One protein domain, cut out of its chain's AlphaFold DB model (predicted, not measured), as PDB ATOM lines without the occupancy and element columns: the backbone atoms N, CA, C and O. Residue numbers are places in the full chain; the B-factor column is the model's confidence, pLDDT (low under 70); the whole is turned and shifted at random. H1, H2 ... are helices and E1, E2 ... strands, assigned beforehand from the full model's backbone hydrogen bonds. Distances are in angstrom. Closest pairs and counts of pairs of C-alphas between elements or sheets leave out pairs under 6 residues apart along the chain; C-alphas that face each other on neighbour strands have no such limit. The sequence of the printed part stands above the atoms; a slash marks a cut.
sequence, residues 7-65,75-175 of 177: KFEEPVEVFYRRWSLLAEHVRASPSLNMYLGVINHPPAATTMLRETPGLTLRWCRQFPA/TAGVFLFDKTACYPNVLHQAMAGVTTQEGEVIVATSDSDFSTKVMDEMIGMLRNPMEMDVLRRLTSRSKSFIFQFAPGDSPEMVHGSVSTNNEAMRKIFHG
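This is residues 7 to 65 and 75 to 175 of the 177 residues of an uncharacterized protein of Corynebacterium matruchotii (UniProt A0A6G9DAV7). A twisted sheet of seven antiparallel strands makes the middle layer, with H1, H2 and H6 over one face and H4 and H5 over the other. H3 is off the sheet and packs on H1 and H2. The 160 printed residues have six named helices and seven named strands, E1 H1 E2 H2 E3 E4 H3 E5 H4 H5 E6 E7 H6 along the chain; the class is mixed. The sheet runs E1 E7 E6 E5 E2 E4 E3. The whole is compact, radius of gyration of the C-alphas 14.6 A, with spans of 44 by 36 by 29 A.

Start at edge strand E1, residues 7 to 11: its N 8 is 2.9 A from O 160 of E7, residues 157 to 164, within hydrogen-bond range. E7 makes a hairpin with E6, residues 144 to 151, N 148 to O 161 at 2.9 A. Next find E5, residues 104 to 109, N 106 to O 147 at 2.8 A, then E2, residues 33 to 39, N 35 to O 107 at 2.8 A. E4, residues 77 to 82, follows, N 38 to O 79 at 2.8 A, and then edge strand E3, residues 56 to 62, N 61 to O 78 at 2.9 A. The sheet is the inner of three layers, helices on both faces: H1, residues 12 to 28, H2, residues 43 to 51, and H6, residues 167 to 173, are on one face, and H4, residues 114 to 124, and H5, residues 132 to 138, on the opposite face. H1 lies along the strands at a height of 9.5 A over the sheet; its residues 18 to 25 touch H6, closest C-alphas Arg 18 and Phe 173, 5.0 A, at a steep tilt of 52 degrees. H3, residues 88 to 96, touches H2 at a shallow tilt of 28 degrees, opposite ways, closest C-alphas Met 48 and Ala 94, 6.5 A; residues 16 to 23 of H1 touch H3, closest C-alphas Tyr 16 and Pro 88, 5.9 A. H4 lies over E4 and H5 over E6; they only just touch, with 3 pairs of C-alphas within 8 A, the closest Lys 117 and Leu 138, 6.7 A. E2, H2, E3 and E4, H3, E5 are split strand-helix-strand units, a third strand between their two, with right-handed crossovers. In the six helices every O i to N i+4 pair is within hydrogen-bond range.

Find C-alpha 7 at (-20.021, 31.786, 12.907), where E1 begins. H1 runs 24.4 A from C-alpha 12 to C-alpha 28 at (-23.991, 12.599, 31.399). E6 measures 23.5 A, E7 22.3 A, and H6 ends at C-alpha 173, (-18.088, 21.641, 21.832).

The C-alphas farthest apart, Ala 65 and Gly 175, are 44.1 A apart. Residues 66 to 74 are not printed; C-alphas 65 and 75 are 10.2 A apart across the cut. Of the links printed whole, none is long. Mean pLDDT of the printed part is 76.5; 43 residues are under 70, among them 83 to 103 and 123 to 130.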
ATOM      1  N   LYS A   7     -19.718  32.373  14.215       89.69
ATOM      2  CA  LYS A   7     -20.021  31.786  12.907       89.69
ATOM      3  C   LYS A   7     -18.880  30.885  12.466       89.69
ATOM      4  O   LYS A   7     -17.718  31.232  12.680       89.69
ATOM      5  N   PHE A   8     -19.208  29.775  11.822       86.81
ATOM      6  CA  PHE A   8     -18.219  28.845  11.296       86.81
ATOM      7  C   PHE A   8     -18.651  28.259   9.954       86.81
ATOM      8  O   PHE A   8     -19.833  28.238   9.612       86.81
ATOM      9  N   GLU A   9     -17.655  27.768   9.229       89.44
ATOM     10  CA  GLU A   9     -17.788  26.949   8.033       89.44
ATOM     11  C   GLU A   9     -16.755  25.832   8.154       89.44
ATOM     12  O   GLU A   9     -15.556  26.101   8.269       89.44
ATOM     13  N   GLU A  10     -17.207  24.582   8.211       88.31
ATOM     14  CA  GLU A  10     -16.306  23.447   8.410       88.31
ATOM     15  C   GLU A  10     -16.824  22.162   7.764       88.31
ATOM     16  O   GLU A  10     -18.012  22.072   7.448       88.31
ATOM     17  N   PRO A  11     -15.955  21.152   7.576       87.75
ATOM     18  CA  PRO A  11     -16.389  19.871   7.057       87.75
ATOM     19  C   PRO A  11     -17.453  19.237   7.950       87.75
ATOM     20  O   PRO A  11     -17.332  19.223   9.180       87.75
ATOM     21  N   VAL A  12     -18.453  18.636   7.317       79.06
ATOM     22  CA  VAL A  12     -19.598  17.989   7.962       79.06
ATOM     23  C   VAL A  12     -19.174  16.998   9.057       79.06
ATOM     24  O   VAL A  12     -19.721  16.991  10.158       79.06
ATOM     25  N   GLU A  13     -18.110  16.228   8.821       81.06
ATOM     26  CA  GLU A  13     -17.560  15.269   9.784       81.06
ATOM     27  C   GLU A  13     -16.982  15.933  11.045       81.06
ATOM     28  O   GLU A  13     -17.103  15.396  12.150       81.06
ATOM     29  N   VAL A  14     -16.347  17.102  10.893       86.00
ATOM     30  CA  VAL A  14     -15.804  17.884  12.014       86.00
ATOM     31  C   VAL A  14     -16.953  18.404  12.863       86.00
ATOM     32  O   VAL A  14     -16.941  18.226  14.085       86.00
ATOM     33  N   PHE A  15     -17.974  18.946  12.205       83.44
ATOM     34  CA  PHE A  15     -19.181  19.425  12.856       83.44
ATOM     35  C   PHE A  15     -19.868  18.309  13.672       83.44
ATOM     36  O   PHE A  15     -20.094  18.455  14.879       83.44
ATOM     37  N   TYR A  16     -20.110  17.141  13.066       80.25
ATOM     38  CA  TYR A  16     -20.736  16.009  13.758       80.25
ATOM     39  C   TYR A  16     -19.891  15.466  14.914       80.25
ATOM     40  O   TYR A  16     -20.439  15.037  15.938       80.25
ATOM     41  N   ARG A  17     -18.556  15.525  14.812       83.06
ATOM     42  CA  ARG A  17     -17.661  15.172  15.920       83.06
ATOM     43  C   ARG A  17     -17.833  16.126  17.104       83.06
ATOM     44  O   ARG A  17     -17.983  15.655  18.229       83.06
ATOM     45  N   ARG A  18     -17.847  17.441  16.866       86.19
ATOM     46  CA  ARG A  18     -18.050  18.459  17.916       86.19
ATOM     47  C   ARG A  18     -19.411  18.334  18.580       86.19
ATOM     48  O   ARG A  18     -19.518  18.335  19.807       86.19
ATOM     49  N   TRP A  19     -20.452  18.147  17.775       83.94
ATOM     50  CA  TRP A  19     -21.789  17.931  18.305       83.94
ATOM     51  C   TRP A  19     -21.865  16.652  19.155       83.94
ATOM     52  O   TRP A  19     -22.485  16.665  20.221       83.94
ATOM     53  N   SER A  20     -21.161  15.581  18.770       82.19
ATOM     54  CA  SER A  20     -21.100  14.341  19.562       82.19
ATOM     55  C   SER A  20     -20.541  14.567  20.968       82.19
ATOM     56  O   SER A  20     -21.099  14.040  21.928       82.19
ATOM     57  N   LEU A  21     -19.508  15.401  21.120       87.12
ATOM     58  CA  LEU A  21     -18.953  15.747  22.437       87.12
ATOM     59  C   LEU A  21     -19.997  16.431  23.331       87.12
ATOM     60  O   LEU A  21     -20.173  16.063  24.494       87.12
ATOM     61  N   LEU A  22     -20.741  17.392  22.776       86.62
ATOM     62  CA  LEU A  22     -21.794  18.089  23.512       86.62
ATOM     63  C   LEU A  22     -22.964  17.157  23.865       86.62
ATOM     64  O   LEU A  22     -23.500  17.237  24.971       86.62
ATOM     65  N   ALA A  23     -23.355  16.272  22.948       83.56
ATOM     66  CA  ALA A  23     -24.413  15.292  23.178       83.56
ATOM     67  C   ALA A  23     -24.051  14.333  24.324       83.56
ATOM     68  O   ALA A  23     -24.868  14.114  25.220       83.56
ATOM     69  N   GLU A  24     -22.813  13.836  24.355       85.12
ATOM     70  CA  GLU A  24     -22.314  12.998  25.450       85.12
ATOM     71  C   GLU A  24     -22.291  13.745  26.789       85.12
ATOM     72  O   GLU A  24     -22.723  13.205  27.811       85.12
ATOM     73  N   HIS A  25     -21.883  15.015  26.793       87.19
ATOM     74  CA  HIS A  25     -21.925  15.835  28.003       87.19
ATOM     75  C   HIS A  25     -23.350  16.035  28.537       87.19
ATOM     76  O   HIS A  25     -23.586  15.900  29.741       87.19
ATOM     77  N   VAL A  26     -24.313  16.338  27.659       85.31
ATOM     78  CA  VAL A  26     -25.721  16.471  28.057       85.31
ATOM     79  C   VAL A  26     -26.267  15.136  28.559       85.31
ATOM     80  O   VAL A  26     -26.945  15.111  29.582       85.31
ATOM     81  N   ARG A  27     -25.922  14.018  27.907       82.81
ATOM     82  CA  ARG A  27     -26.311  12.667  28.339       82.81
ATOM     83  C   ARG A  27     -25.797  12.338  29.742       82.81
ATOM     84  O   ARG A  27     -26.519  11.726  30.524       82.81
ATOM     85  N   ALA A  28     -24.581  12.768  30.073       85.50
ATOM     86  CA  ALA A  28     -23.991  12.599  31.399       85.50
ATOM     87  C   ALA A  28     -24.533  13.590  32.453       85.50
ATOM     88  O   ALA A  28     -24.278  13.420  33.645       85.50
ATOM     89  N   SER A  29     -25.282  14.619  32.041       87.25
ATOM     90  CA  SER A  29     -25.714  15.719  32.904       87.25
ATOM     91  C   SER A  29     -27.230  15.690  33.146       87.25
ATOM     92  O   SER A  29     -27.997  16.169  32.311       87.25
ATOM     93  N   PRO A  30     -27.709  15.231  34.321       82.94
ATOM     94  CA  PRO A  30     -29.147  15.129  34.599       82.94
ATOM     95  C   PRO A  30     -29.860  16.489  34.640       82.94
ATOM     96  O   PRO A  30     -31.078  16.555  34.512       82.94
ATOM     97  N   SER A  31     -29.104  17.575  34.817       86.31
ATOM     98  CA  SER A  31     -29.604  18.950  34.836       86.31
ATOM     99  C   SER A  31     -29.748  19.577  33.451       86.31
ATOM    100  O   SER A  31     -30.171  20.726  33.373       86.31
ATOM    101  N   LEU A  32     -29.377  18.870  32.379       86.94
ATOM    102  CA  LEU A  32     -29.429  19.370  31.011       86.94
ATOM    103  C   LEU A  32     -30.449  18.599  30.170       86.94
ATOM    104  O   LEU A  32     -30.657  17.392  30.312       86.94
ATOM    105  N   ASN A  33     -31.076  19.330  29.258       86.00
ATOM    106  CA  ASN A  33     -31.923  18.824  28.193       86.00
ATOM    107  C   ASN A  33     -31.317  19.247  26.853       86.00
ATOM    108  O   ASN A  33     -30.708  20.310  26.773       86.00
ATOM    109  N   MET A  34     -31.468  18.426  25.814       85.19
ATOM    110  CA  MET A  34     -31.093  18.780  24.445       85.19
ATOM    111  C   MET A  34     -32.316  18.617  23.555       85.19
ATOM    112  O   MET A  34     -32.988  17.591  23.632       85.19
ATOM    113  N   TYR A  35     -32.581  19.622  22.732       83.44
ATOM    114  CA  TYR A  35     -33.707  19.659  21.816       83.44
ATOM    115  C   TYR A  35     -33.218  19.888  20.394       83.44
ATOM    116  O   TYR A  35     -32.300  20.682  20.179       83.44
ATOM    117  N   LEU A  36     -33.872  19.226  19.445       80.88
ATOM    118  CA  LEU A  36     -33.726  19.497  18.019       80.88
ATOM    119  C   LEU A  36     -34.965  20.255  17.540       80.88
ATOM    120  O   LEU A  36     -36.079  19.734  17.605       80.88
ATOM    121  N   GLY A  37     -34.752  21.481  17.090       78.56
ATOM    122  CA  GLY A  37     -35.697  22.305  16.360       78.56
ATOM    123  C   GLY A  37     -35.490  22.145  14.865       78.56
ATOM    124  O   GLY A  37     -34.365  22.258  14.384       78.56
ATOM    125  N   VAL A  38     -36.569  21.886  14.140       74.75
ATOM    126  CA  VAL A  38     -36.560  21.749  12.686       74.75
ATOM    127  C   VAL A  38     -37.645  22.637  12.106       74.75
ATOM    128  O   VAL A  38     -38.781  22.617  12.586       74.75
ATOM    129  N   ILE A  39     -37.296  23.411  11.083       72.94
ATOM    130  CA  ILE A  39     -38.164  24.414  10.468       72.94
ATOM    131  C   ILE A  39     -38.248  24.161   8.970       72.94
ATOM    132  O   ILE A  39     -37.235  23.905   8.333       72.94
ATOM    133  N   ASN A  40     -39.448  24.276   8.404       66.25
ATOM    134  CA  ASN A  40     -39.679  24.260   6.953       66.25
ATOM    135  C   ASN A  40     -39.180  22.992   6.231       66.25
ATOM    136  O   ASN A  40     -38.908  23.004   5.030       66.25
ATOM    137  N   HIS A  41     -39.094  21.872   6.950       67.50
ATOM    138  CA  HIS A  41     -38.674  20.604   6.372       67.50
ATOM    139  C   HIS A  41     -39.745  19.982   5.470       67.50
ATOM    140  O   HIS A  41     -40.927  19.976   5.821       67.50
ATOM    141  N   PRO A  42     -39.351  19.333   4.358       66.75
ATOM    142  CA  PRO A  42     -40.276  18.551   3.549       66.75
ATOM    143  C   PRO A  42     -41.063  17.523   4.381       66.75
ATOM    144  O   PRO A  42     -40.504  16.943   5.320       66.75
ATOM    145  N   PRO A  43     -42.327  17.214   4.025       69.31
ATOM    146  CA  PRO A  43     -43.117  16.188   4.698       69.31
ATOM    147  C   PRO A  43     -42.372  14.863   4.855       69.31
ATOM    148  O   PRO A  43     -42.402  14.276   5.929       69.31
ATOM    149  N   ALA A  44     -41.655  14.421   3.815       71.50
ATOM    150  CA  ALA A  44     -40.873  13.186   3.848       71.50
ATOM    151  C   ALA A  44     -39.772  13.222   4.923       71.50
ATOM    152  O   ALA A  44     -39.629  12.271   5.686       71.50
ATOM    153  N   ALA A  45     -39.061  14.345   5.037       70.75
ATOM    154  CA  ALA A  45     -38.027  14.546   6.048       70.75
ATOM    155  C   ALA A  45     -38.615  14.567   7.463       70.75
ATOM    156  O   ALA A  45     -38.113  13.915   8.371       70.75
ATOM    157  N   THR A  46     -39.731  15.274   7.635       71.44
ATOM    158  CA  THR A  46     -40.453  15.325   8.910       71.44
ATOM    159  C   THR A  46     -40.962  13.940   9.324       71.44
ATOM    160  O   THR A  46     -40.861  13.573  10.494       71.44
ATOM    161  N   THR A  47     -41.499  13.156   8.384       76.94
ATOM    162  CA  THR A  47     -41.923  11.769   8.627       76.94
ATOM    163  C   THR A  47     -40.740  10.909   9.052       76.94
ATOM    164  O   THR A  47     -40.825  10.250  10.084       76.94
ATOM    165  N   MET A  48     -39.609  10.994   8.346       75.75
ATOM    166  CA  MET A  48     -38.391  10.283   8.735       75.75
ATOM    167  C   MET A  48     -37.941  10.644  10.154       75.75
ATOM    168  O   MET A  48     -37.666   9.750  10.948       75.75
ATOM    169  N   LEU A  49     -37.926  11.930  10.520       75.75
ATOM    170  CA  LEU A  49     -37.570  12.368  11.874       75.75
ATOM    171  C   LEU A  49     -38.526  11.821  12.944       75.75
ATOM    172  O   LEU A  49     -38.092  11.484  14.042       75.75
ATOM    173  N   ARG A  50     -39.823  11.698  12.637       77.19
ATOM    174  CA  ARG A  50     -40.820  11.106  13.548       77.19
ATOM    175  C   ARG A  50     -40.645   9.601  13.728       77.19
ATOM    176  O   ARG A  50     -40.921   9.091  14.808       77.19
ATOM    177  N   GLU A  51     -40.231   8.905  12.678       79.69
ATOM    178  CA  GLU A  51     -40.020   7.453  12.684       79.69
ATOM    179  C   GLU A  51     -38.629   7.060  13.199       79.69
ATOM    180  O   GLU A  51     -38.396   5.902  13.542       79.69
ATOM    181  N   THR A  52     -37.714   8.027  13.282       75.25
ATOM    182  CA  THR A  52     -36.341   7.832  13.739       75.25
ATOM    183  C   THR A  52     -36.309   7.378  15.206       75.25
ATOM    184  O   THR A  52     -36.685   8.145  16.102       75.25
ATOM    185  N   PRO A  53     -35.817   6.157  15.500       71.94
ATOM    186  CA  PRO A  53     -35.729   5.665  16.868       71.94
ATOM    187  C   PRO A  53     -34.864   6.576  17.741       71.94
ATOM    188  O   PRO A  53     -33.726   6.892  17.400       71.94
ATOM    189  N   GLY A  54     -35.391   6.970  18.899       70.81
ATOM    190  CA  GLY A  54     -34.691   7.854  19.834       70.81
ATOM    191  C   GLY A  54     -34.977   9.346  19.644       70.81
ATOM    192  O   GLY A  54     -34.561  10.126  20.497       70.81
ATOM    193  N   LEU A  55     -35.733   9.744  18.614       73.94
ATOM    194  CA  LEU A  55     -36.351  11.068  18.546       73.94
ATOM    195  C   LEU A  55     -37.783  10.994  19.076       73.94
ATOM    196  O   LEU A  55     -38.587  10.173  18.646       73.94
ATOM    197  N   THR A  56     -38.115  11.861  20.031       79.19
ATOM    198  CA  THR A  56     -39.492  12.001  20.525       79.19
ATOM    199  C   THR A  56     -40.012  13.373  20.156       79.19
ATOM    200  O   THR A  56     -39.524  14.375  20.674       79.19
ATOM    201  N   LEU A  57     -41.018  13.430  19.285       78.62
ATOM    202  CA  LEU A  57     -41.684  14.686  18.963       78.62
ATOM    203  C   LEU A  57     -42.380  15.237  20.217       78.62
ATOM    204  O   LEU A  57     -43.276  14.599  20.768       78.62
ATOM    205  N   ARG A  58     -41.971  16.424  20.668       80.19
ATOM    206  CA  ARG A  58     -42.583  17.125  21.809       80.19
ATOM    207  C   ARG A  58     -43.652  18.093  21.377       80.19
ATOM    208  O   ARG A  58     -44.675  18.214  22.041       80.19
ATOM    209  N   TRP A  59     -43.392  18.795  20.289       75.94
ATOM    210  CA  TRP A  59     -44.296  19.810  19.797       75.94
ATOM    211  C   TRP A  59     -44.121  19.976  18.295       75.94
ATOM    212  O   TRP A  59     -43.004  19.895  17.781       75.94
ATOM    213  N   CYS A  60     -45.226  20.210  17.595       76.75
ATOM    214  CA  CYS A  60     -45.179  20.673  16.222       76.75
ATOM    215  C   CYS A  60     -46.304  21.653  15.911       76.75
ATOM    216  O   CYS A  60     -47.430  21.474  16.378       76.75
ATOM    217  N   ARG A  61     -46.018  22.617  15.039       73.81
ATOM    218  CA  ARG A  61     -47.018  23.466  14.386       73.81
ATOM    219  C   ARG A  61     -46.778  23.426  12.888       73.81
ATOM    220  O   ARG A  61     -45.711  23.823  12.434       73.81
ATOM    221  N   GLN A  62     -47.766  22.955  12.140       72.31
ATOM    222  CA  GLN A  62     -47.811  23.128  10.690       72.31
ATOM    223  C   GLN A  62     -48.459  24.480  10.394       72.31
ATOM    224  O   GLN A  62     -49.436  24.847  11.054       72.31
ATOM    225  N   PHE A  63     -47.913  25.233   9.443       67.25
ATOM    226  CA  PHE A  63     -48.541  26.482   9.021       67.25
ATOM    227  C   PHE A  63     -49.781  26.179   8.152       67.25
ATOM    228  O   PHE A  63     -49.757  25.206   7.391       67.25
ATOM    229  N   PRO A  64     -50.880  26.948   8.272       61.12
ATOM    230  CA  PRO A  64     -52.065  26.830   7.417       61.12
ATOM    231  C   PRO A  64     -51.722  26.901   5.926       61.12
ATOM    232  O   PRO A  64     -50.755  27.556   5.546       61.12
ATOM    233  N   ALA A  65     -52.530  26.271   5.069       60.34
ATOM    234  CA  ALA A  65     -52.305  26.266   3.618       60.34
ATOM    235  C   ALA A  65     -52.318  27.682   3.008       60.34
ATOM    236  O   ALA A  65     -51.660  27.928   2.006       60.34
ATOM    237  N   THR A  75     -44.536  21.696   3.596       55.69
ATOM    238  CA  THR A  75     -43.190  21.733   4.199       55.69
ATOM    239  C   THR A  75     -43.100  22.711   5.373       55.69
ATOM    240  O   THR A  75     -42.225  22.589   6.223       55.69
ATOM    241  N   ALA A  76     -44.002  23.690   5.437       59.34
ATOM    242  CA  ALA A  76     -43.865  24.830   6.327       59.34
ATOM    243  C   ALA A  76     -44.393  24.509   7.742       59.34
ATOM    244  O   ALA A  76     -45.587  24.273   7.959       59.34
ATOM    245  N   GLY A  77     -43.490  24.472   8.718       65.31
ATOM    246  CA  GLY A  77     -43.825  24.174  10.106       65.31
ATOM    247  C   GLY A  77     -42.603  24.081  11.005       65.31
ATOM    248  O   GLY A  77     -41.473  24.038  10.526       65.31
ATOM    249  N   VAL A  78     -42.843  24.052  12.313       71.75
ATOM    250  CA  VAL A  78     -41.803  23.902  13.336       71.75
ATOM    251  C   VAL A  78     -42.018  22.605  14.079       71.75
ATOM    252  O   VAL A  78     -43.135  22.318  14.510       71.75
ATOM    253  N   PHE A  79     -40.946  21.845  14.258       74.50
ATOM    254  CA  PHE A  79     -40.929  20.589  14.989       74.50
ATOM    255  C   PHE A  79     -39.858  20.660  16.066       74.50
ATOM    256  O   PHE A  79     -38.719  21.018  15.788       74.50
ATOM    257  N   LEU A  80     -40.231  20.316  17.294       79.50
ATOM    258  CA  LEU A  80     -39.323  20.242  18.426       79.50
ATOM    259  C   LEU A  80     -39.277  18.801  18.932       79.50
ATOM    260  O   LEU A  80     -40.301  18.259  19.355       79.50
ATOM    261  N   PHE A  81     -38.095  18.198  18.914       75.94
ATOM    262  CA  PHE A  81     -37.850  16.838  19.387       75.94
ATOM    263  C   PHE A  81     -37.054  16.857  20.702       75.94
ATOM    264  O   PHE A  81     -36.154  17.681  20.864       75.94
ATOM    265  N   ASP A  82     -37.399  15.976  21.651       74.50
ATOM    266  CA  ASP A  82     -36.703  15.830  22.942       74.50
ATOM    267  C   ASP A  82     -35.458  14.945  22.871       74.50
ATOM    268  O   ASP A  82     -35.368  14.052  22.029       74.50
ATOM    269  N   LYS A  83     -34.582  15.168  23.858       63.75
ATOM    270  CA  LYS A  83     -33.456  14.359  24.338       63.75
ATOM    271  C   LYS A  83     -33.000  13.248  23.398       63.75
ATOM    272  O   LYS A  83     -33.265  12.062  23.568       63.75
ATOM    273  N   THR A  84     -32.142  13.703  22.502       53.16
ATOM    274  CA  THR A  84     -31.246  13.021  21.570       53.16
ATOM    275  C   THR A  84     -30.090  12.272  22.248       53.16
ATOM    276  O   THR A  84     -28.933  12.413  21.856       53.16
ATOM    277  N   ALA A  85     -30.345  11.412  23.240       49.66
ATOM    278  CA  ALA A  85     -29.275  10.519  23.719       49.66
ATOM    279  C   ALA A  85     -28.775   9.549  22.618       49.66
ATOM    280  O   ALA A  85     -27.720   8.939  22.775       49.66
ATOM    281  N   CYS A  86     -29.492   9.444  21.490       48.81
ATOM    282  CA  CYS A  86     -29.110   8.657  20.322       48.81
ATOM    283  C   CYS A  86     -28.745   9.543  19.117       48.81
ATOM    284  O   CYS A  86     -29.466   9.627  18.133       48.81
ATOM    285  N   TYR A  87     -27.550  10.117  19.226       60.09
ATOM    286  CA  TYR A  87     -26.569  10.340  18.163       60.09
ATOM    287  C   TYR A  87     -26.773  11.429  17.085       60.09
ATOM    288  O   TYR A  87     -27.692  11.357  16.266       60.09
ATOM    289  N   PRO A  88     -25.747  12.293  16.924       60.69
ATOM    290  CA  PRO A  88     -25.505  13.088  15.719       60.69
ATOM    291  C   PRO A  88     -25.446  12.258  14.433       60.69
ATOM    292  O   PRO A  88     -25.811  12.759  13.382       60.69
ATOM    293  N   ASN A  89     -25.070  10.974  14.511       56.72
ATOM    294  CA  ASN A  89     -25.047  10.055  13.366       56.72
ATOM    295  C   ASN A  89     -26.440   9.652  12.874       56.72
ATOM    296  O   ASN A  89     -26.617   9.455  11.679       56.72
ATOM    297  N   VAL A  90     -27.415   9.502  13.776       58.25
ATOM    298  CA  VAL A  90     -28.790   9.145  13.395       58.25
ATOM    299  C   VAL A  90     -29.459  10.351  12.752       58.25
ATOM    300  O   VAL A  90     -30.101  10.201  11.717       58.25
ATOM    301  N   LEU A  91     -29.230  11.553  13.300       62.00
ATOM    302  CA  LEU A  91     -29.653  12.772  12.623       62.00
ATOM    303  C   LEU A  91     -28.895  12.943  11.301       62.00
ATOM    304  O   LEU A  91     -29.535  13.123  10.283       62.00
ATOM    305  N   HIS A  92     -27.572  12.775  11.257       62.03
ATOM    306  CA  HIS A  92     -26.809  12.798  10.005       62.03
ATOM    307  C   HIS A  92     -27.387  11.843   8.959       62.03
ATOM    308  O   HIS A  92     -27.598  12.246   7.829       62.03
ATOM    309  N   GLN A  93     -27.705  10.599   9.322       59.41
ATOM    310  CA  GLN A  93     -28.293   9.624   8.400       59.41
ATOM    311  C   GLN A  93     -29.715   9.995   7.973       59.41
ATOM    312  O   GLN A  93     -30.048   9.858   6.797       59.41
ATOM    313  N   ALA A  94     -30.544  10.476   8.903       59.31
ATOM    314  CA  ALA A  94     -31.890  10.951   8.595       59.31
ATOM    315  C   ALA A  94     -31.861  12.180   7.671       59.31
ATOM    316  O   ALA A  94     -32.776  12.367   6.872       59.31
ATOM    317  N   MET A  95     -30.802  12.983   7.756       56.56
ATOM    318  CA  MET A  95     -30.672  14.264   7.065       56.56
ATOM    319  C   MET A  95     -29.830  14.169   5.789       56.56
ATOM    320  O   MET A  95     -30.060  14.935   4.867       56.56
ATOM    321  N   ALA A  96     -28.954  13.170   5.651       57.41
ATOM    322  CA  ALA A  96     -28.150  12.926   4.448       57.41
ATOM    323  C   ALA A  96     -28.996  12.586   3.206       57.41
ATOM    324  O   ALA A  96     -28.526  12.722   2.079       57.41
ATOM    325  N   GLY A  97     -30.238  12.130   3.399       51.44
ATOM    326  CA  GLY A  97     -31.204  11.880   2.322       51.44
ATOM    327  C   GLY A  97     -32.170  13.037   2.059       51.44
ATOM    328  O   GLY A  97     -32.990  12.949   1.146       51.44
ATOM    329  N   VAL A  98     -32.106  14.103   2.857       54.28
ATOM    330  CA  VAL A  98     -32.998  15.255   2.766       54.28
ATOM    331  C   VAL A  98     -32.175  16.419   2.238       54.28
ATOM    332  O   VAL A  98     -31.158  16.776   2.816       54.28
ATOM    333  N   THR A  99     -32.605  17.045   1.146       50.84
ATOM    334  CA  THR A  99     -32.082  18.362   0.766       50.84
ATOM    335  C   THR A  99     -32.561  19.356   1.824       50.84
ATOM    336  O   THR A  99     -33.657  19.905   1.706       50.84
ATOM    337  N   THR A 100     -31.827  19.478   2.931       49.75
ATOM    338  CA  THR A 100     -32.235  20.317   4.055       49.75
ATOM    339  C   THR A 100     -32.055  21.778   3.664       49.75
ATOM    340  O   THR A 100     -31.001  22.198   3.189       49.75
ATOM    341  N   GLN A 101     -33.140  22.542   3.758       53.50
ATOM    342  CA  GLN A 101     -33.082  23.997   3.687       53.50
ATOM    343  C   GLN A 101     -32.770  24.539   5.086       53.50
ATOM    344  O   GLN A 101     -32.956  23.840   6.081       53.50
ATOM    345  N   GLU A 102     -32.282  25.778   5.148       56.12
ATOM    346  CA  GLU A 102     -32.019  26.517   6.388       56.12
ATOM    347  C   GLU A 102     -33.147  26.324   7.418       56.12
ATOM    348  O   GLU A 102     -34.322  26.509   7.097       56.12
ATOM    349  N   GLY A 103     -32.811  25.980   8.667       62.94
ATOM    350  CA  GLY A 103     -33.851  25.845   9.696       62.94
ATOM    351  C   GLY A 103     -33.580  24.892  10.851       62.94
ATOM    352  O   GLY A 103     -34.437  24.752  11.725       62.94
ATOM    353  N   GLU A 104     -32.425  24.233  10.883       75.56
ATOM    354  CA  GLU A 104     -32.085  23.314  11.963       75.56
ATOM    355  C   GLU A 104     -31.419  24.045  13.120       75.56
ATOM    356  O   GLU A 104     -30.455  24.797  12.953       75.56
ATOM    357  N   VAL A 105     -31.940  23.799  14.318       78.69
ATOM    358  CA  VAL A 105     -31.439  24.377  15.559       78.69
ATOM    359  C   VAL A 105     -31.297  23.279  16.599       78.69
ATOM    360  O   VAL A 105     -32.232  22.537  16.876       78.69
ATOM    361  N   ILE A 106     -30.151  23.225  17.264       83.06
ATOM    362  CA  ILE A 106     -29.944  22.408  18.455       83.06
ATOM    363  C   ILE A 106     -29.860  23.326  19.668       83.06
ATOM    364  O   ILE A 106     -29.086  24.282  19.695       83.06
ATOM    365  N   VAL A 107     -30.644  23.016  20.698       86.25
ATOM    366  CA  VAL A 107     -30.632  23.743  21.971       86.25
ATOM    367  C   VAL A 107     -30.319  22.773  23.094       86.25
ATOM    368  O   VAL A 107     -31.144  21.930  23.429       86.25
ATOM    369  N   ALA A 108     -29.150  22.910  23.715       86.94
ATOM    370  CA  ALA A 108     -28.850  22.285  24.996       86.94
ATOM    371  C   ALA A 108     -29.097  23.299  26.113       86.94
ATOM    372  O   ALA A 108     -28.488  24.364  26.118       86.94
ATOM    373  N   THR A 109     -29.985  23.002  27.059       89.00
ATOM    374  CA  THR A 109     -30.334  23.937  28.133       89.00
ATOM    375  C   THR A 109     -30.652  23.247  29.454       89.00
ATOM    376  O   THR A 109     -31.153  22.126  29.473       89.00
ATOM    377  N   SER A 110     -30.387  23.922  30.575       89.56
ATOM    378  CA  SER A 110     -30.831  23.489  31.907       89.56
ATOM    379  C   SER A 110     -32.272  23.885  32.244       89.56
ATOM    380  O   SER A 110     -32.693  23.762  33.390       89.56
ATOM    381  N   ASP A 111     -33.001  24.452  31.286       87.81
ATOM    382  CA  ASP A 111     -34.397  24.842  31.438       87.81
ATOM    383  C   ASP A 111     -35.307  23.634  31.179       87.81
ATOM    384  O   ASP A 111     -35.333  23.097  30.069       87.81
ATOM    385  N   SER A 112     -36.029  23.179  32.205       83.62
ATOM    386  CA  SER A 112     -36.983  22.068  32.085       83.62
ATOM    387  C   SER A 112     -38.222  22.439  31.281       83.62
ATOM    388  O   SER A 112     -38.847  21.566  30.685       83.62
ATOM    389  N   ASP A 113     -38.555  23.728  31.242       86.81
ATOM    390  CA  ASP A 113     -39.802  24.227  30.667       86.81
ATOM    391  C   ASP A 113     -39.579  24.781  29.257       86.81
ATOM    392  O   ASP A 113     -40.483  25.372  28.666       86.81
ATOM    393  N   PHE A 114     -38.374  24.607  28.701       85.12
ATOM    394  CA  PHE A 114     -37.996  25.174  27.410       85.12
ATOM    395  C   PHE A 114     -38.967  24.786  26.295       85.12
ATOM    396  O   PHE A 114     -39.405  25.654  25.548       85.12
ATOM    397  N   SER A 115     -39.366  23.514  26.208       80.19
ATOM    398  CA  SER A 115     -40.311  23.066  25.178       80.19
ATOM    399  C   SER A 115     -41.671  23.757  25.276       80.19
ATOM    400  O   SER A 115     -42.280  24.057  24.253       80.19
ATOM    401  N   THR A 116     -42.135  24.036  26.496       82.19
ATOM    402  CA  THR A 116     -43.390  24.759  26.741       82.19
ATOM    403  C   THR A 116     -43.240  26.231  26.381       82.19
ATOM    404  O   THR A 116     -44.080  26.774  25.677       82.19
ATOM    405  N   LYS A 117     -42.120  26.858  26.757       85.69
ATOM    406  CA  LYS A 117     -41.816  28.253  26.405       85.69
ATOM    407  C   LYS A 117     -41.712  28.462  24.895       85.69
ATOM    408  O   LYS A 117     -42.225  29.449  24.385       85.69
ATOM    409  N   VAL A 118     -41.074  27.531  24.180       78.62
ATOM    410  CA  VAL A 118     -41.033  27.538  22.710       78.62
ATOM    411  C   VAL A 118     -42.441  27.416  22.148       78.62
ATOM    412  O   VAL A 118     -42.790  28.177  21.258       78.62
ATOM    413  N   MET A 119     -43.261  26.502  22.672       74.75
ATOM    414  CA  MET A 119     -44.652  26.362  22.244       74.75
ATOM    415  C   MET A 119     -45.449  27.660  22.439       74.75
ATOM    416  O   MET A 119     -46.083  28.110  21.489       74.75
ATOM    417  N   ASP A 120     -45.391  28.278  23.619       79.19
ATOM    418  CA  ASP A 120     -46.123  29.514  23.926       79.19
ATOM    419  C   ASP A 120     -45.690  30.670  23.011       79.19
ATOM    420  O   ASP A 120     -46.526  31.345  22.404       79.19
ATOM    421  N   GLU A 121     -44.378  30.850  22.848       79.81
ATOM    422  CA  GLU A 121     -43.798  31.885  21.987       79.81
ATOM    423  C   GLU A 121     -44.177  31.659  20.515       79.81
ATOM    424  O   GLU A 121     -44.581  32.581  19.806       79.81
ATOM    425  N   MET A 122     -44.120  30.408  20.057       70.50
ATOM    426  CA  MET A 122     -44.456  30.035  18.687       70.50
ATOM    427  C   MET A 122     -45.959  30.051  18.397       70.50
ATOM    428  O   MET A 122     -46.334  30.159  17.233       70.50
ATOM    429  N   ILE A 123     -46.835  29.936  19.400       64.06
ATOM    430  CA  ILE A 123     -48.275  30.202  19.246       64.06
ATOM    431  C   ILE A 123     -48.497  31.705  19.041       64.06
ATOM    432  O   ILE A 123     -49.281  32.088  18.171       64.06
ATOM    433  N   GLY A 124     -47.772  32.545  19.789       62.94
ATOM    434  CA  GLY A 124     -47.847  34.004  19.694       62.94
ATOM    435  C   GLY A 124     -47.269  34.587  18.400       62.94
ATOM    436  O   GLY A 124     -47.792  35.574  17.883       62.94
ATOM    437  N   MET A 125     -46.223  33.973  17.841       61.69
ATOM    438  CA  MET A 125     -45.602  34.412  16.589       61.69
ATOM    439  C   MET A 125     -46.248  33.732  15.381       61.69
ATOM    440  O   MET A 125     -46.072  32.543  15.135       61.69
ATOM    441  N   LEU A 126     -46.985  34.504  14.581       50.75
ATOM    442  CA  LEU A 126     -47.650  34.004  13.375       50.75
ATOM    443  C   LEU A 126     -46.707  33.712  12.194       50.75
ATOM    444  O   LEU A 126     -47.185  33.123  11.235       50.75
ATOM    445  N   ARG A 127     -45.417  34.106  12.195       49.41
ATOM    446  CA  ARG A 127     -44.601  34.010  10.958       49.41
ATOM    447  C   ARG A 127     -43.094  33.749  11.046       49.41
ATOM    448  O   ARG A 127     -42.562  33.296  10.043       49.41
ATOM    449  N   ASN A 128     -42.407  33.965  12.170       54.16
ATOM    450  CA  ASN A 128     -40.944  33.786  12.210       54.16
ATOM    451  C   ASN A 128     -40.533  32.679  13.179       54.16
ATOM    452  O   ASN A 128     -40.418  32.919  14.382       54.16
ATOM    453  N   PRO A 129     -40.330  31.451  12.689       57.66
ATOM    454  CA  PRO A 129     -39.895  30.374  13.549       57.66
ATOM    455  C   PRO A 129     -38.404  30.480  13.900       57.66
ATOM    456  O   PRO A 129     -37.548  30.604  13.034       57.66
ATOM    457  N   MET A 130     -38.124  30.378  15.203       65.75
ATOM    458  CA  MET A 130     -36.842  29.943  15.780       65.75
ATOM    459  C   MET A 130     -35.579  30.771  15.453       65.75
ATOM    460  O   MET A 130     -34.478  30.229  15.380       65.75
ATOM    461  N   GLU A 131     -35.701  32.096  15.353       75.94
ATOM    462  CA  GLU A 131     -34.526  32.978  15.311       75.94
ATOM    463  C   GLU A 131     -33.651  32.831  16.570       75.94
ATOM    464  O   GLU A 131     -34.146  32.718  17.699       75.94
ATOM    465  N   MET A 132     -32.329  32.919  16.386       75.69
ATOM    466  CA  MET A 132     -31.342  32.841  17.470       75.69
ATOM    467  C   MET A 132     -31.648  33.798  18.625       75.69
ATOM    468  O   MET A 132     -31.491  33.435  19.791       75.69
ATOM    469  N   ASP A 133     -32.136  35.004  18.334       82.75
ATOM    470  CA  ASP A 133     -32.468  35.985  19.366       82.75
ATOM    471  C   ASP A 133     -33.690  35.594  20.199       82.75
ATOM    472  O   ASP A 133     -33.705  35.849  21.407       82.75
ATOM    473  N   VAL A 134     -34.687  34.940  19.601       83.06
ATOM    474  CA  VAL A 134     -35.825  34.380  20.343       83.06
ATOM    475  C   VAL A 134     -35.320  33.283  21.274       83.06
ATOM    476  O   VAL A 134     -35.566  33.323  22.479       83.06
ATOM    477  N   LEU A 135     -34.520  32.352  20.756       84.31
ATOM    478  CA  LEU A 135     -33.973  31.243  21.540       84.31
ATOM    479  C   LEU A 135     -33.091  31.724  22.697       84.31
ATOM    480  O   LEU A 135     -33.213  31.225  23.820       84.31
ATOM    481  N   ARG A 136     -32.253  32.741  22.463       87.06
ATOM    482  CA  ARG A 136     -31.457  33.402  23.509       87.06
ATOM    483  C   ARG A 136     -32.338  34.009  24.594       87.06
ATOM    484  O   ARG A 136     -32.004  33.887  25.770       87.06
ATOM    485  N   ARG A 137     -33.453  34.657  24.232       88.25
ATOM    486  CA  ARG A 137     -34.401  35.232  25.206       88.25
ATOM    487  C   ARG A 137     -35.054  34.137  26.044       88.25
ATOM    488  O   ARG A 137     -34.994  34.224  27.273       88.25
ATOM    489  N   LEU A 138     -35.586  33.096  25.396       86.19
ATOM    490  CA  LEU A 138     -36.255  31.966  26.056       86.19
ATOM    491  C   LEU A 138     -35.332  31.233  27.037       86.19
ATOM    492  O   LEU A 138     -35.780  30.780  28.085       86.19
ATOM    493  N   THR A 139     -34.037  31.176  26.728       87.12
ATOM    494  CA  THR A 139     -33.030  30.446  27.512       87.12
ATOM    495  C   THR A 139     -32.073  31.350  28.304       87.12
ATOM    496  O   THR A 139     -31.050  30.904  28.829       87.12
ATOM    497  N   SER A 140     -32.395  32.642  28.430       87.44
ATOM    498  CA  SER A 140     -31.518  33.663  29.030       87.44
ATOM    499  C   SER A 140     -31.213  33.448  30.515       87.44
ATOM    500  O   SER A 140     -30.185  33.919  31.007       87.44
ATOM    501  N   ARG A 141     -32.099  32.743  31.229       88.62
ATOM    502  CA  ARG A 141     -32.001  32.469  32.674       88.62
ATOM    503  C   ARG A 141     -31.481  31.066  33.005       88.62
ATOM    504  O   ARG A 141     -31.382  30.726  34.180       88.62
ATOM    505  N   SER A 142     -31.149  30.266  31.998       90.00
ATOM    506  CA  SER A 142     -30.653  28.896  32.140       90.00
ATOM    507  C   SER A 142     -29.258  28.754  31.540       90.00
ATOM    508  O   SER A 142     -28.812  29.599  30.763       90.00
ATOM    509  N   LYS A 143     -28.550  27.683  31.907       91.75
ATOM    510  CA  LYS A 143     -27.298  27.307  31.243       91.75
ATOM    511  C   LYS A 143     -27.642  26.777  29.864       91.75
ATOM    512  O   LYS A 143     -28.340  25.772  29.801       91.75
ATOM    513  N   SER A 144     -27.158  27.425  28.810       90.44
ATOM    514  CA  SER A 144     -27.676  27.200  27.464       90.44
ATOM    515  C   SER A 144     -26.606  27.290  26.387       90.44
ATOM    516  O   SER A 144     -25.719  28.146  26.423       90.44
ATOM    517  N   PHE A 145     -26.727  26.408  25.407       91.06
ATOM    518  CA  PHE A 145     -25.930  26.334  24.198       91.06
ATOM    519  C   PHE A 145     -26.892  26.149  23.029       91.06
ATOM    520  O   PHE A 145     -27.654  25.186  22.991       91.06
ATOM    521  N   ILE A 146     -26.885  27.110  22.116       89.12
ATOM    522  CA  ILE A 146     -27.731  27.144  20.932       89.12
ATOM    523  C   ILE A 146     -26.807  27.061  19.732       89.12
ATOM    524  O   ILE A 146     -25.794  27.761  19.666       89.12
ATOM    525  N   PHE A 147     -27.177  26.220  18.790       85.75
ATOM    526  CA  PHE A 147     -26.463  26.056  17.550       85.75
ATOM    527  C   PHE A 147     -27.461  25.995  16.397       85.75
ATOM    528  O   PHE A 147     -28.445  25.269  16.489       85.75
ATOM    529  N   GLN A 148     -27.210  26.765  15.344       83.19
ATOM    530  CA  GLN A 148     -28.001  26.791  14.119       83.19
ATOM    531  C   GLN A 148     -27.095  26.483  12.932       83.19
ATOM    532  O   GLN A 148     -25.953  26.939  12.902       83.19
ATOM    533  N   PHE A 149     -27.594  25.728  11.958       78.81
ATOM    534  CA  PHE A 149     -26.807  25.357  10.789       78.81
ATOM    535  C   PHE A 149     -27.632  25.090   9.549       78.81
ATOM    536  O   PHE A 149     -28.838  24.853   9.608       78.81
ATOM    537  N   ALA A 150     -26.919  25.128   8.430       74.00
ATOM    538  CA  ALA A 150     -27.381  24.716   7.127       74.00
ATOM    539  C   ALA A 150     -26.243  23.985   6.390       74.00
ATOM    540  O   ALA A 150     -25.059  24.267   6.641       74.00
ATOM    541  N   PRO A 151     -26.572  23.060   5.475       66.62
ATOM    542  CA  PRO A 151     -25.609  22.581   4.491       66.62
ATOM    543  C   PRO A 151     -25.019  23.763   3.719       66.62
ATOM    544  O   PRO A 151     -25.718  24.738   3.439       66.62
ATOM    545  N   GLY A 152     -23.735  23.684   3.385       64.38
ATOM    546  CA  GLY A 152     -23.112  24.661   2.503       64.38
ATOM    547  C   GLY A 152     -23.437  24.459   1.038       64.38
ATOM    548  O   GLY A 152     -24.063  23.478   0.641       64.38
ATOM    549  N   ASP A 153     -22.918  25.375   0.219       69.25
ATOM    550  CA  ASP A 153     -22.953  25.253  -1.245       69.25
ATOM    551  C   ASP A 153     -22.275  23.952  -1.721       69.25
ATOM    552  O   ASP A 153     -22.576  23.431  -2.797       69.25
ATOM    553  N   SER A 154     -21.368  23.410  -0.898       72.31
ATOM    554  CA  SER A 154     -20.799  22.073  -1.035       72.31
ATOM    555  C   SER A 154     -21.443  21.107  -0.031       72.31
ATOM    556  O   SER A 154     -21.467  21.419   1.163       72.31
ATOM    557  N   PRO A 155     -21.866  19.898  -0.456       66.94
ATOM    558  CA  PRO A 155     -22.480  18.901   0.428       66.94
ATOM    559  C   PRO A 155     -21.539  18.385   1.530       66.94
ATOM    560  O   PRO A 155     -21.984  17.729   2.467       66.94
ATOM    561  N   GLU A 156     -20.239  18.663   1.425       79.88
ATOM    562  CA  GLU A 156     -19.228  18.272   2.411       79.88
ATOM    563  C   GLU A 156     -19.031  19.315   3.520       79.88
ATOM    564  O   GLU A 156     -18.335  19.041   4.498       79.88
ATOM    565  N   MET A 157     -19.632  20.501   3.384       82.56
ATOM    566  CA  MET A 157     -19.440  21.638   4.284       82.56
ATOM    567  C   MET A 157     -20.730  21.981   5.024       82.56
ATOM    568  O   MET A 157     -21.833  21.855   4.496       82.56
ATOM    569  N   VAL A 158     -20.582  22.454   6.257       80.19
ATOM    570  CA  VAL A 158     -21.670  22.977   7.083       80.19
ATOM    571  C   VAL A 158     -21.329  24.407   7.461       80.19
ATOM    572  O   VAL A 158     -20.240  24.665   7.978       80.19
ATOM    573  N   HIS A 159     -22.275  25.319   7.244       85.06
ATOM    574  CA  HIS A 159     -22.199  26.671   7.788       85.06
ATOM    575  C   HIS A 159     -23.140  26.762   8.973       85.06
ATOM    576  O   HIS A 159     -24.268  26.268   8.938       85.06
ATOM    577  N   GLY A 160     -22.688  27.419  10.028       85.38
ATOM    578  CA  GLY A 160     -23.509  27.544  11.211       85.38
ATOM    579  C   GLY A 160     -23.104  28.679  12.115       85.38
ATOM    580  O   GLY A 160     -22.095  29.361  11.919       85.38
ATOM    581  N   SER A 161     -23.932  28.873  13.129       88.38
ATOM    582  CA  SER A 161     -23.715  29.824  14.196       88.38
ATOM    583  C   SER A 161     -23.926  29.170  15.553       88.38
ATOM    584  O   SER A 161     -24.859  28.402  15.778       88.38
ATOM    585  N   VAL A 162     -23.030  29.481  16.484       89.44
ATOM    586  CA  VAL A 162     -23.084  29.033  17.874       89.44
ATOM    587  C   VAL A 162     -23.298  30.235  18.774       89.44
ATOM    588  O   VAL A 162     -22.685  31.291  18.616       89.44
ATOM    589  N   SER A 163     -24.147  30.067  19.781       91.56
ATOM    590  CA  SER A 163     -24.298  31.031  20.856       91.56
ATOM    591  C   SER A 163     -24.531  30.326  22.177       91.56
ATOM    592  O   SER A 163     -25.420  29.489  22.313       91.56
ATOM    593  N   THR A 164     -23.746  30.680  23.187       92.69
ATOM    594  CA  THR A 164     -23.852  30.054  24.501       92.69
ATOM    595  C   THR A 164     -23.634  31.058  25.618       92.69
ATOM    596  O   THR A 164     -22.915  32.041  25.470       92.69
ATOM    597  N   ASN A 165     -24.285  30.829  26.753       92.62
ATOM    598  CA  ASN A 165     -24.023  31.548  27.998       92.62
ATOM    599  C   ASN A 165     -23.286  30.666  29.025       92.62
ATOM    600  O   ASN A 165     -23.193  31.031  30.199       92.62
ATOM    601  N   ASN A 166     -22.788  29.505  28.585       93.12
ATOM    602  CA  ASN A 166     -22.121  28.506  29.401       93.12
ATOM    603  C   ASN A 166     -20.766  28.132  28.784       93.12
ATOM    604  O   ASN A 166     -20.680  27.362  27.829       93.12
ATOM    605  N   GLU A 167     -19.700  28.644  29.391       91.00
ATOM    606  CA  GLU A 167     -18.330  28.433  28.921       91.00
ATOM    607  C   GLU A 167     -17.898  26.958  28.945       91.00
ATOM    608  O   GLU A 167     -17.134  26.537  28.085       91.00
ATOM    609  N   ALA A 168     -18.411  26.144  29.874       91.31
ATOM    610  CA  ALA A 168     -18.086  24.716  29.908       91.31
ATOM    611  C   ALA A 168     -18.632  23.994  28.665       91.31
ATOM    612  O   ALA A 168     -17.901  23.283  27.986       91.31
ATOM    613  N   MET A 169     -19.893  24.254  28.296       91.69
ATOM    614  CA  MET A 169     -20.475  23.709  27.061       91.69
ATOM    615  C   MET A 169     -19.715  24.185  25.819       91.69
ATOM    616  O   MET A 169     -19.522  23.406  24.888       91.69
ATOM    617  N   ARG A 170     -19.248  25.443  25.820       90.94
ATOM    618  CA  ARG A 170     -18.421  25.995  24.739       90.94
ATOM    619  C   ARG A 170     -17.119  25.222  24.559       90.94
ATOM    620  O   ARG A 170     -16.787  24.845  23.439       90.94
ATOM    621  N   LYS A 171     -16.389  24.988  25.651       91.12
ATOM    622  CA  LYS A 171     -15.118  24.260  25.610       91.12
ATOM    623  C   LYS A 171     -15.308  22.819  25.161       91.12
ATOM    624  O   LYS A 171     -14.576  22.373  24.288       91.12
ATOM    625  N   ILE A 172     -16.329  22.139  25.680       90.75
ATOM    626  CA  ILE A 172     -16.668  20.765  25.289       90.75
ATOM    627  C   ILE A 172     -16.973  20.677  23.793       90.75
ATOM    628  O   ILE A 172     -16.453  19.798  23.114       90.75
ATOM    629  N   PHE A 173     -17.774  21.607  23.261       88.50
ATOM    630  CA  PHE A 173     -18.088  21.641  21.832       88.50
ATOM    631  C   PHE A 173     -16.827  21.788  20.970       88.50
ATOM    632  O   PHE A 173     -16.693  21.121  19.949       88.50
ATOM    633  N   HIS A 174     -15.866  22.601  21.408       87.56
ATOM    634  CA  HIS A 174     -14.589  22.792  20.716       87.56
ATOM    635  C   HIS A 174     -13.523  21.731  21.046       87.56
ATOM    636  O   HIS A 174     -12.417  21.803  20.514       87.56
ATOM    637  N   GLY A 175     -13.830  20.741  21.893       85.62
ATOM    638  CA  GLY A 175     -12.880  19.707  22.322       85.62
ATOM    639  C   GLY A 175     -11.724  20.238  23.177       85.62
ATOM    640  O   GLY A 175     -10.612  19.722  23.098       85.62
TER     641      GLY A 175